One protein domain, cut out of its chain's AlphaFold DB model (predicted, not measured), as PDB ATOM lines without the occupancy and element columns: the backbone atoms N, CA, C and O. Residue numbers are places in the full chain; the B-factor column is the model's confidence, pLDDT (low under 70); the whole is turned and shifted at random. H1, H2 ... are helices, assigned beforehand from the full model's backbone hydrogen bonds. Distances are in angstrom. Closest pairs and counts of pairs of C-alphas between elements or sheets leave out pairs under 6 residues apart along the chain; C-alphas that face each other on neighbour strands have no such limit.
ATOM      1  N   LEU A   2     204.779 201.392 319.946       58.22
ATOM      2  CA  LEU A   2     206.065 202.088 319.724       58.22
ATOM      3  C   LEU A   2     205.946 203.623 319.635       58.22
ATOM      4  O   LEU A   2     206.649 204.347 320.329       58.22
ATOM      5  N   ASN A   3     204.978 204.116 318.857       61.56
ATOM      6  CA  ASN A   3     204.715 205.552 318.732       61.56
ATOM      7  C   ASN A   3     204.352 206.196 320.088       61.56
ATOM      8  O   ASN A   3     204.772 207.303 320.386       61.56
ATOM      9  N   CYS A   4     203.621 205.505 320.965       61.12
ATOM     10  CA  CYS A   4     203.303 206.035 322.295       61.12
ATOM     11  C   CYS A   4     204.536 206.089 323.208       61.12
ATOM     12  O   CYS A   4     204.674 207.039 323.971       61.12
ATOM     13  N   VAL A   5     205.441 205.109 323.099       68.81
ATOM     14  CA  VAL A   5     206.693 205.066 323.870       68.81
ATOM     15  C   VAL A   5     207.621 206.203 323.453       68.81
ATOM     16  O   VAL A   5     208.062 206.963 324.311       68.81
ATOM     17  N   ILE A   6     207.846 206.375 322.145       72.44
ATOM     18  CA  ILE A   6     208.673 207.463 321.601       72.44
ATOM     19  C   ILE A   6     208.137 208.813 322.084       72.44
ATOM     20  O   ILE A   6     208.876 209.592 322.677       72.44
ATOM     21  N   TYR A   7     206.830 209.045 321.953       67.38
ATOM     22  CA  TYR A   7     206.202 210.281 322.426       67.38
ATOM     23  C   TYR A   7     206.290 210.478 323.945       67.38
ATOM     24  O   TYR A   7     206.387 211.617 324.404       67.38
ATOM     25  N   GLY A   8     206.252 209.400 324.733       68.44
ATOM     26  CA  GLY A   8     206.445 209.456 326.181       68.44
ATOM     27  C   GLY A   8     207.849 209.934 326.558       68.44
ATOM     28  O   GLY A   8     207.990 210.793 327.429       68.44
ATOM     29  N   PHE A   9     208.875 209.436 325.860       75.75
ATOM     30  CA  PHE A   9     210.254 209.909 326.012       75.75
ATOM     31  C   PHE A   9     210.402 211.368 325.582       75.75
ATOM     32  O   PHE A   9     210.900 212.176 326.367       75.75
ATOM     33  N   THR A  10     209.898 211.731 324.399       76.69
ATOM     34  CA  THR A  10     209.952 213.112 323.896       76.69
ATOM     35  C   THR A  10     209.280 214.081 324.867       76.69
ATOM     36  O   THR A  10     209.891 215.059 325.268       76.69
ATOM     37  N   SER A  11     208.090 213.753 325.386       69.56
ATOM     38  CA  SER A  11     207.364 214.629 326.324       69.56
ATOM     39  C   SER A  11     208.114 214.859 327.646       69.56
ATOM     40  O   SER A  11     207.978 215.910 328.275       69.56
ATOM     41  N   ARG A  12     208.909 213.879 328.104       75.19
ATOM     42  CA  ARG A  12     209.765 214.046 329.289       75.19
ATOM     43  C   ARG A  12     210.989 214.907 328.985       75.19
ATOM     44  O   ARG A  12     211.319 215.765 329.803       75.19
ATOM     45  N   MET A  13     211.620 214.710 327.828       77.38
ATOM     46  CA  MET A  13     212.721 215.560 327.365       77.38
ATOM     47  C   MET A  13     212.267 217.012 327.194       77.38
ATOM     48  O   MET A  13     212.934 217.915 327.697       77.38
ATOM     49  N   ASP A  14     211.090 217.230 326.604       73.88
ATOM     50  CA  ASP A  14     210.485 218.551 326.429       73.88
ATOM     51  C   ASP A  14     210.286 219.241 327.781       73.88
ATOM     52  O   ASP A  14     210.629 220.408 327.939       73.88
ATOM     53  N   LYS A  15     209.808 218.524 328.808       71.69
ATOM     54  CA  LYS A  15     209.642 219.105 330.149       71.69
ATOM     55  C   LYS A  15     210.969 219.561 330.766       71.69
ATOM     56  O   LYS A  15     210.998 220.603 331.421       71.69
ATOM     57  N   VAL A  16     212.051 218.806 330.574       80.19
ATOM     58  CA  VAL A  16     213.392 219.190 331.052       80.19
ATOM     59  C   VAL A  16     213.913 220.397 330.269       80.19
ATOM     60  O   VAL A  16     214.368 221.370 330.871       80.19
ATOM     61  N   ALA A  17     213.778 220.380 328.943       77.25
ATOM     62  CA  ALA A  17     214.222 221.463 328.072       77.25
ATOM     63  C   ALA A  17     213.462 222.774 328.332       77.25
ATOM     64  O   ALA A  17     214.077 223.832 328.453       77.25
ATOM     65  N   ILE A  18     212.142 222.704 328.521       75.88
ATOM     66  CA  ILE A  18     211.289 223.852 328.853       75.88
ATOM     67  C   ILE A  18     211.680 224.470 330.199       75.88
ATOM     68  O   ILE A  18     211.686 225.694 330.326       75.88
ATOM     69  N   LYS A  19     212.002 223.646 331.207       76.81
ATOM     70  CA  LYS A  19     212.454 224.141 332.516       76.81
ATOM     71  C   LYS A  19     213.811 224.842 332.445       76.81
ATOM     72  O   LYS A  19     214.026 225.770 333.210       76.81
ATOM     73  N   SER A  20     214.697 224.395 331.555       80.00
ATOM     74  CA  SER A  20     216.057 224.929 331.424       80.00
ATOM     75  C   SER A  20     216.126 226.189 330.550       80.00
ATOM     76  O   SER A  20     216.705 227.191 330.952       80.00
ATOM     77  N   ALA A  21     215.499 226.173 329.367       74.81
ATOM     78  CA  ALA A  21     215.626 227.236 328.362       74.81
ATOM     79  C   ALA A  21     214.459 228.241 328.346       74.81
ATOM     80  O   ALA A  21     214.542 229.289 327.710       74.81
ATOM     81  N   GLY A  22     213.351 227.926 329.021       74.06
ATOM     82  CA  GLY A  22     212.120 228.711 328.967       74.06
ATOM     83  C   GLY A  22     211.206 228.333 327.793       74.06
ATOM     84  O   GLY A  22     211.638 227.973 326.698       74.06
ATOM     85  N   LYS A  23     209.891 228.430 328.032       73.88
ATOM     86  CA  LYS A  23     208.817 227.933 327.144       73.88
ATOM     87  C   LYS A  23     208.852 228.560 325.748       73.88
ATOM     88  O   LYS A  23     208.721 227.857 324.750       73.88
ATOM     89  N   THR A  24     209.032 229.875 325.685       72.62
ATOM     90  CA  THR A  24     208.958 230.654 324.442       72.62
ATOM     91  C   THR A  24     210.180 230.433 323.554       72.62
ATOM     92  O   THR A  24     210.037 230.249 322.348       72.62
ATOM     93  N   LEU A  25     211.376 230.391 324.150       74.75
ATOM     94  CA  LEU A  25     212.633 230.135 323.441       74.75
ATOM     95  C   LEU A  25     212.673 228.716 322.874       74.75
ATOM     96  O   LEU A  25     212.995 228.533 321.702       74.75
ATOM     97  N   TYR A  26     212.266 227.727 323.674       78.12
ATOM     98  CA  TYR A  26     212.171 226.344 323.217       78.12
ATOM     99  C   TYR A  26     211.168 226.186 322.061       78.12
ATOM    100  O   TYR A  26     211.461 225.517 321.071       78.12
ATOM    101  N   TYR A  27     210.014 226.862 322.145       76.06
ATOM    102  CA  TYR A  27     209.027 226.890 321.064       76.06
ATOM    103  C   TYR A  27     209.588 227.481 319.767       76.06
ATOM    104  O   TYR A  27     209.516 226.843 318.716       76.06
ATOM    105  N   ALA A  28     210.159 228.685 319.843       75.44
ATOM    106  CA  ALA A  28     210.691 229.386 318.681       75.44
ATOM    107  C   ALA A  28     211.808 228.577 318.006       75.44
ATOM    108  O   ALA A  28     211.772 228.366 316.795       75.44
ATOM    109  N   TYR A  29     212.747 228.049 318.796       81.06
ATOM    110  CA  TYR A  29     213.852 227.239 318.288       81.06
ATOM    111  C   TYR A  29     213.367 225.953 317.603       81.06
ATOM    112  O   TYR A  29     213.761 225.667 316.471       81.06
ATOM    113  N   GLY A  30     212.456 225.210 318.240       77.94
ATOM    114  CA  GLY A  30     211.898 223.983 317.668       77.94
ATOM    115  C   GLY A  30     211.154 224.224 316.351       77.94
ATOM    116  O   GLY A  30     211.288 223.438 315.411       77.94
ATOM    117  N   ARG A  31     210.415 225.336 316.238       79.88
ATOM    118  CA  ARG A  31     209.708 225.702 315.001       79.88
ATOM    119  C   ARG A  31     210.655 226.099 313.877       79.88
ATOM    120  O   ARG A  31     210.433 225.671 312.749       79.88
ATOM    121  N   VAL A  32     211.721 226.844 314.173       82.81
ATOM    122  CA  VAL A  32     212.743 227.198 313.174       82.81
ATOM    123  C   VAL A  32     213.449 225.948 312.647       82.81
ATOM    124  O   VAL A  32     213.593 225.803 311.437       82.81
ATOM    125  N   LEU A  33     213.816 225.010 313.526       84.19
ATOM    126  CA  LEU A  33     214.418 223.733 313.127       84.19
ATOM    127  C   LEU A  33     213.477 222.863 312.289       84.19
ATOM    128  O   LEU A  33     213.888 222.267 311.295       84.19
ATOM    129  N   MET A  34     212.205 222.771 312.673       82.69
ATOM    130  CA  MET A  34     211.225 221.998 311.910       82.69
ATOM    131  C   MET A  34     210.973 222.632 310.536       82.69
ATOM    132  O   MET A  34     210.917 221.925 309.533       82.69
ATOM    133  N   ALA A  35     210.879 223.961 310.464       82.50
ATOM    134  CA  ALA A  35     210.736 224.674 309.199       82.50
ATOM    135  C   ALA A  35     211.965 224.479 308.299       82.50
ATOM    136  O   ALA A  35     211.811 224.169 307.123       82.50
ATOM    137  N   SER A  36     213.182 224.592 308.839       81.06
ATOM    138  CA  SER A  36     214.407 224.434 308.047       81.06
ATOM    139  C   SER A  36     214.600 223.004 307.543       81.06
ATOM    140  O   SER A  36     214.973 222.811 306.388       81.06
ATOM    141  N   THR A  37     214.291 221.997 308.363       84.62
ATOM    142  CA  THR A  37     214.386 220.581 307.971       84.62
ATOM    143  C   THR A  37     213.326 220.187 306.948       84.62
ATOM    144  O   THR A  37     213.639 219.488 305.987       84.62
ATOM    145  N   THR A  38     212.087 220.660 307.098       83.00
ATOM    146  CA  THR A  38     211.008 220.378 306.135       83.00
ATOM    147  C   THR A  38     211.207 221.114 304.813       83.00
ATOM    148  O   THR A  38     211.061 220.498 303.758       83.00
ATOM    149  N   LEU A  39     211.619 222.386 304.843       81.19
ATOM    150  CA  LEU A  39     211.986 223.137 303.638       81.19
ATOM    151  C   LEU A  39     213.207 222.520 302.951       81.19
ATOM    152  O   LEU A  39     213.168 222.279 301.749       81.19
ATOM    153  N   GLY A  40     214.262 222.205 303.706       81.81
ATOM    154  CA  GLY A  40     215.459 221.546 303.182       81.81
ATOM    155  C   GLY A  40     215.139 220.196 302.540       81.81
ATOM    156  O   GLY A  40     215.523 219.950 301.400       81.81
ATOM    157  N   GLY A  41     214.350 219.354 303.213       82.50
ATOM    158  CA  GLY A  41     213.909 218.064 302.679       82.50
ATOM    159  C   GLY A  41     213.006 218.188 301.447       82.50
ATOM    160  O   GLY A  41     213.123 217.401 300.506       82.50
ATOM    161  N   SER A  42     212.138 219.202 301.396       79.75
ATOM    162  CA  SER A  42     211.278 219.457 300.234       79.75
ATOM    163  C   SER A  42     212.055 219.999 299.030       79.75
ATOM    164  O   SER A  42     211.728 219.658 297.892       79.75
ATOM    165  N   LEU A  43     213.100 220.797 299.267       78.38
ATOM    166  CA  LEU A  43     214.013 221.274 298.227       78.38
ATOM    167  C   LEU A  43     214.878 220.132 297.681       78.38
ATOM    168  O   LEU A  43     214.984 219.976 296.467       78.38
ATOM    169  N   MET A  44     215.441 219.294 298.558       80.56
ATOM    170  CA  MET A  44     216.283 218.156 298.160       80.56
ATOM    171  C   MET A  44     215.511 217.063 297.413       80.56
ATOM    172  O   MET A  44     216.073 216.405 296.545       80.56
ATOM    173  N   SER A  45     214.224 216.880 297.715       82.00
ATOM    174  CA  SER A  45     213.356 215.929 297.004       82.00
ATOM    175  C   SER A  45     212.781 216.479 295.690       82.00
ATOM    176  O   SER A  45     212.028 215.780 295.018       82.00
ATOM    177  N   GLY A  46     213.102 217.726 295.317       72.88
ATOM    178  CA  GLY A  46     212.577 218.373 294.110       72.88
ATOM    179  C   GLY A  46     211.081 218.715 294.174       72.88
ATOM    180  O   GLY A  46     210.494 219.086 293.160       72.88
ATOM    181  N   GLY A  47     210.450 218.603 295.349       66.12
ATOM    182  CA  GLY A  47     209.007 218.783 295.525       66.12
ATOM    183  C   GLY A  47     208.535 220.241 295.467       66.12
ATOM    184  O   GLY A  47     207.390 220.504 295.107       66.12
ATOM    185  N   MET A  48     209.404 221.208 295.780       66.25
ATOM    186  CA  MET A  48     209.061 222.635 295.744       66.25
ATOM    187  C   MET A  48     209.463 223.279 294.415       66.25
ATOM    188  O   MET A  48     210.594 223.723 294.230       66.25
ATOM    189  N   THR A  49     208.510 223.394 293.490       71.75
ATOM    190  CA  THR A  49     208.671 224.213 292.279       71.75
ATOM    191  C   THR A  49     208.209 225.653 292.519       71.75
ATOM    192  O   THR A  49     207.249 225.912 293.244       71.75
ATOM    193  N   GLY A  50     208.844 226.630 291.858       69.62
ATOM    194  CA  GLY A  50     208.492 228.057 291.988       69.62
ATOM    195  C   GLY A  50     207.038 228.400 291.616       69.62
ATOM    196  O   GLY A  50     206.510 229.424 292.050       69.62
ATOM    197  N   LYS A  51     206.359 227.530 290.855       69.94
ATOM    198  CA  LYS A  51     204.922 227.642 290.555       69.94
ATOM    199  C   LYS A  51     204.039 227.339 291.773       69.94
ATOM    200  O   LYS A  51     203.032 228.015 291.951       69.94
ATOM    201  N   GLU A  52     204.429 226.392 292.626       73.81
ATOM    202  CA  GLU A  52     203.711 226.067 293.869       73.81
ATOM    203  C   GLU A  52     203.879 227.180 294.912       73.81
ATOM    204  O   GLU A  52     202.906 227.603 295.530       73.81
ATOM    205  N   LEU A  53     205.079 227.760 295.019       74.19
ATOM    206  CA  LEU A  53     205.352 228.917 295.885       74.19
ATOM    207  C   LEU A  53     204.471 230.132 295.561       74.19
ATOM    208  O   LEU A  53     203.992 230.814 296.464       74.19
ATOM    209  N   ARG A  54     204.196 230.381 294.273       78.62
ATOM    210  CA  ARG A  54     203.317 231.485 293.853       78.62
ATOM    211  C   ARG A  54     201.865 231.312 294.304       78.62
ATOM    212  O   ARG A  54     201.184 232.319 294.475       78.62
ATOM    213  N   LYS A  55     201.389 230.087 294.550       77.38
ATOM    214  CA  LYS A  55     200.029 229.859 295.077       77.38
ATOM    215  C   LYS A  55     199.875 230.409 296.497       77.38
ATOM    216  O   LYS A  55     198.810 230.914 296.847       77.38
ATOM    217  N   PHE A  56     200.950 230.383 297.281       77.62
ATOM    218  CA  PHE A  56     200.979 230.919 298.642       77.62
ATOM    219  C   PHE A  56     201.133 232.444 298.702       77.62
ATOM    220  O   PHE A  56     200.872 233.038 299.743       77.62
ATOM    221  N   ALA A  57     201.490 233.096 297.589       81.62
ATOM    222  CA  ALA A  57     201.580 234.555 297.503       81.62
ATOM    223  C   ALA A  57     200.206 235.247 297.418       81.62
ATOM    224  O   ALA A  57     200.123 236.471 297.514       81.62
ATOM    225  N   ASN A  58     199.116 234.492 297.236       89.69
ATOM    226  CA  ASN A  58     197.772 235.056 297.254       89.69
ATOM    227  C   ASN A  58     197.443 235.565 298.672       89.69
ATOM    228  O   ASN A  58     197.490 234.768 299.614       89.69
ATOM    229  N   PRO A  59     197.043 236.840 298.850       87.69
ATOM    230  CA  PRO A  59     196.803 237.420 300.170       87.69
ATOM    231  C   PRO A  59     195.741 236.668 300.978       87.69
ATOM    232  O   PRO A  59     195.852 236.601 302.196       87.69
ATOM    233  N   ARG A  60     194.744 236.045 300.332       87.94
ATOM    234  CA  ARG A  60     193.731 235.232 301.030       87.94
ATOM    235  C   ARG A  60     194.321 233.943 301.601       87.94
ATOM    236  O   ARG A  60     194.034 233.585 302.737       87.94
ATOM    237  N   VAL A  61     195.166 233.268 300.821       87.00
ATOM    238  CA  VAL A  61     195.863 232.044 301.247       87.00
ATOM    239  C   VAL A  61     196.867 232.375 302.345       87.00
ATOM    240  O   VAL A  61     196.942 231.664 303.343       87.00
ATOM    241  N   LEU A  62     197.580 233.493 302.203       86.94
ATOM    242  CA  LEU A  62     198.498 233.992 303.218       86.94
ATOM    243  C   LEU A  62     197.772 234.301 304.533       86.94
ATOM    244  O   LEU A  62     198.257 233.915 305.591       86.94
ATOM    245  N   MET A  63     196.599 234.939 304.479       89.19
ATOM    246  CA  MET A  63     195.794 235.218 305.672       89.19
ATOM    247  C   MET A  63     195.338 233.930 306.367       89.19
ATOM    248  O   MET A  63     195.431 233.829 307.588       89.19
ATOM    249  N   LEU A  64     194.904 232.925 305.598       88.50
ATOM    250  CA  LEU A  64     194.539 231.611 306.136       88.50
ATOM    251  C   LEU A  64     195.740 230.926 306.794       88.50
ATOM    252  O   LEU A  64     195.640 230.495 307.941       88.50
ATOM    253  N   LEU A  65     196.893 230.890 306.126       87.12
ATOM    254  CA  LEU A  65     198.123 230.337 306.695       87.12
ATOM    255  C   LEU A  65     198.529 231.057 307.980       87.12
ATOM    256  O   LEU A  65     198.844 230.410 308.974       87.12
ATOM    257  N   LEU A  66     198.473 232.387 307.986       87.81
ATOM    258  CA  LEU A  66     198.806 233.192 309.153       87.81
ATOM    259  C   LEU A  66     197.838 232.921 310.312       87.81
ATOM    260  O   LEU A  66     198.284 232.759 311.445       87.81
ATOM    261  N   SER A  67     196.539 232.782 310.035       88.44
ATOM    262  CA  SER A  67     195.544 232.423 311.052       88.44
ATOM    263  C   SER A  67     195.810 231.043 311.667       88.44
ATOM    264  O   SER A  67     195.754 230.895 312.888       88.44
ATOM    265  N   ILE A  68     196.203 230.062 310.848       87.69
ATOM    266  CA  ILE A  68     196.580 228.720 311.305       87.69
ATOM    267  C   ILE A  68     197.854 228.788 312.155       87.69
ATOM    268  O   ILE A  68     197.899 228.196 313.231       87.69
ATOM    269  N   CYS A  69     198.866 229.547 311.724       85.88
ATOM    270  CA  CYS A  69     200.106 229.733 312.478       85.88
ATOM    271  C   CYS A  69     199.868 230.402 313.838       85.88
ATOM    272  O   CYS A  69     200.480 230.004 314.827       85.88
ATOM    273  N   ILE A  70     198.979 231.398 313.910       87.94
ATOM    274  CA  ILE A  70     198.612 232.048 315.175       87.94
ATOM    275  C   ILE A  70     197.887 231.057 316.087       87.94
ATOM    276  O   ILE A  70     198.259 230.926 317.253       87.94
ATOM    277  N   ALA A  71     196.890 230.335 315.569       86.88
ATOM    278  CA  ALA A  71     196.152 229.341 316.343       86.88
ATOM    279  C   ALA A  71     197.083 228.245 316.895       86.88
ATOM    280  O   ALA A  71     197.012 227.902 318.075       86.88
ATOM    281  N   ASP A  72     198.007 227.753 316.070       81.69
ATOM    282  CA  ASP A  72     199.004 226.758 316.465       81.69
ATOM    283  C   ASP A  72     200.019 227.312 317.485       81.69
ATOM    284  O   ASP A  72     200.363 226.627 318.450       81.69
ATOM    285  N   ALA A  73     200.440 228.575 317.353       82.31
ATOM    286  CA  ALA A  73     201.305 229.228 318.335       82.31
ATOM    287  C   ALA A  73     200.622 229.377 319.702       82.31
ATOM    288  O   ALA A  73     201.208 229.016 320.724       82.31
ATOM    289  N   VAL A  74     199.372 229.849 319.732       86.81
ATOM    290  CA  VAL A  74     198.581 229.962 320.968       86.81
ATOM    291  C   VAL A  74     198.380 228.587 321.606       86.81
ATOM    292  O   VAL A  74     198.556 228.427 322.819       86.81
ATOM    293  N   TYR A  75     198.073 227.575 320.792       84.19
ATOM    294  CA  TYR A  75     197.919 226.198 321.245       84.19
ATOM    295  C   TYR A  75     199.199 225.656 321.892       84.19
ATOM    296  O   TYR A  75     199.161 225.145 323.013       84.19
ATOM    297  N   MET A  76     200.349 225.803 321.232       80.19
ATOM    298  CA  MET A  76     201.618 225.281 321.738       80.19
ATOM    299  C   MET A  76     202.117 226.027 322.976       80.19
ATOM    300  O   MET A  76     202.605 225.390 323.911       80.19
ATOM    301  N   LEU A  77     201.938 227.349 323.041       80.62
ATOM    302  CA  LEU A  77     202.248 228.125 324.246       80.62
ATOM    303  C   LEU A  77     201.403 227.663 325.438       80.62
ATOM    304  O   LEU A  77     201.942 227.433 326.523       80.62
ATOM    305  N   SER A  78     200.103 227.447 325.226       83.62
ATOM    306  CA  SER A  78     199.192 226.923 326.253       83.62
ATOM    307  C   SER A  78     199.600 225.517 326.706       83.62
ATOM    308  O   SER A  78     199.581 225.196 327.895       83.62
ATOM    309  N   LEU A  79     200.047 224.682 325.770       80.00
ATOM    310  CA  LEU A  79     200.497 223.322 326.040       80.00
ATOM    311  C   LEU A  79     201.809 223.283 326.840       80.00
ATOM    312  O   LEU A  79     201.934 222.518 327.796       80.00
ATOM    313  N   TYR A  80     202.775 224.143 326.514       78.38
ATOM    314  CA  TYR A  80     204.008 224.291 327.292       78.38
ATOM    315  C   TYR A  80     203.765 224.926 328.659       78.38
ATOM    316  O   TYR A  80     204.442 224.585 329.636       78.38
ATOM    317  N   GLN A  81     202.765 225.805 328.770       81.25
ATOM    318  CA  GLN A  81     202.293 226.286 330.061       81.25
ATOM    319  C   GLN A  81     201.767 225.122 330.910       81.25
ATOM    320  O   GLN A  81     202.222 224.961 332.044       81.25
ATOM    321  N   ALA A  82     200.911 224.267 330.341       78.56
ATOM    322  CA  ALA A  82     200.361 223.095 331.017       78.56
ATOM    323  C   ALA A  82     201.445 222.088 331.442       78.56
ATOM    324  O   ALA A  82     201.416 221.603 332.572       78.56
ATOM    325  N   PHE A  83     202.455 221.818 330.605       75.25
ATOM    326  CA  PHE A  83     203.563 220.915 330.961       75.25
ATOM    327  C   PHE A  83     204.407 221.391 332.145       75.25
ATOM    328  O   PHE A  83     204.989 220.571 332.870       75.25
ATOM    329  N   ALA A  84     204.492 222.704 332.346       72.69
ATOM    330  CA  ALA A  84     205.198 223.254 333.491       72.69
ATOM    331  C   ALA A  84     204.420 223.076 334.802       72.69
ATOM    332  O   ALA A  84     205.053 222.954 335.846       72.69
ATOM    333  N   TRP A  85     203.085 223.054 334.746       77.38
ATOM    334  CA  TRP A  85     202.218 223.054 335.929       77.38
ATOM    335  C   TRP A  85     201.746 221.646 336.302       77.38
ATOM    336  O   TRP A  85     201.629 221.324 337.478       77.38
ATOM    337  N   ILE A  86     201.530 220.785 335.309       77.88
ATOM    338  CA  ILE A  86     200.946 219.452 335.478       77.88
ATOM    339  C   ILE A  86     201.961 218.379 335.042       77.88
ATOM    340  O   ILE A  86     202.974 218.642 334.377       77.88
TER     341      ILE A  86
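AT A GLANCE: This is residues 2 to 86 of the 134 residues of the protein "Hypothetical protein" of Cryptomonas curvata (UniProt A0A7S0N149). An open triangular frame of helices: H2 and H4, two long helices, meet near one end as a V, and the short helix H3 with its links spans the V's wide end. H1 joins at the narrow corner, about perpendicular to H4, and its residues 2 to 10 stick out from the frame. The printed part has 85 residues with four named helices, H1, H2, H3 and H4 in chain order, and no named strand; the class is all helix. The whole is loose, with a radius of gyration of the C-alphas of 16.2 A, and elongated, spanning 45 by 27 by 23 A.

HOW THE PARTS SIT: H1, residues 2 to 21, touches H4, residues 59 to 85, with residues 15 to 19 alone; the closest C-alphas, those of Lys 15 and Phe 83, are 6.4 A apart. Their lines are about perpendicular, at 81 degrees. H1 and H2, residues 23 to 44, are close but not clearly touching, with the closest C-alphas, those of Ile 18 and Tyr 26, 6.2 A apart; they run opposite ways at a steep tilt of 52 degrees. H2 touches H4 with residues 23 to 27 alone, and H4 touches H2 with residues 76 to 81 alone; the closest C-alphas, those of Lys 23 and Tyr 80, are 6.0 A apart. H2 and H4 run opposite ways at a steep tilt of 46 degrees. H3, residues 50 to 56, is apart from H1 and from H2. H3 and H4 are close but not clearly touching, with the closest C-alphas, those of Phe 56 and Leu 62, 6.0 A apart; at 72 degrees their lines are only just about perpendicular. In H1, H2 and H4 every O i to N i+4 pair is within hydrogen-bond range; in H3 1 of 3 is, beside 2 of 4 O i to N i+3 pairs.

IN THESE COORDINATES: H1 begins at C-alpha 2, (206.065, 202.088, 319.724), and is 28.3 A long from first to last C-alpha. H2, residues 23 to 44, is 31.5 A long and ends at C-alpha 44, (216.283, 218.156, 298.160). H3, residues 50 to 56, is 10.4 A long. H4, the longest helix, is 38.9 A long and ends at C-alpha 85, (202.218, 223.054, 335.929).

THE WHOLE: The two C-alphas farthest apart, those of Lys 51 and Ile 86, are 45.8 A apart. The printed part has no cut, and the links H1 to H2, H2 to H3 and H3 to H4 are tight. The mean pLDDT of the printed part is 78.4; it is under 70 at residues 2 to 5, 7 to 8, 11, 47 to 48 and 50 to 51.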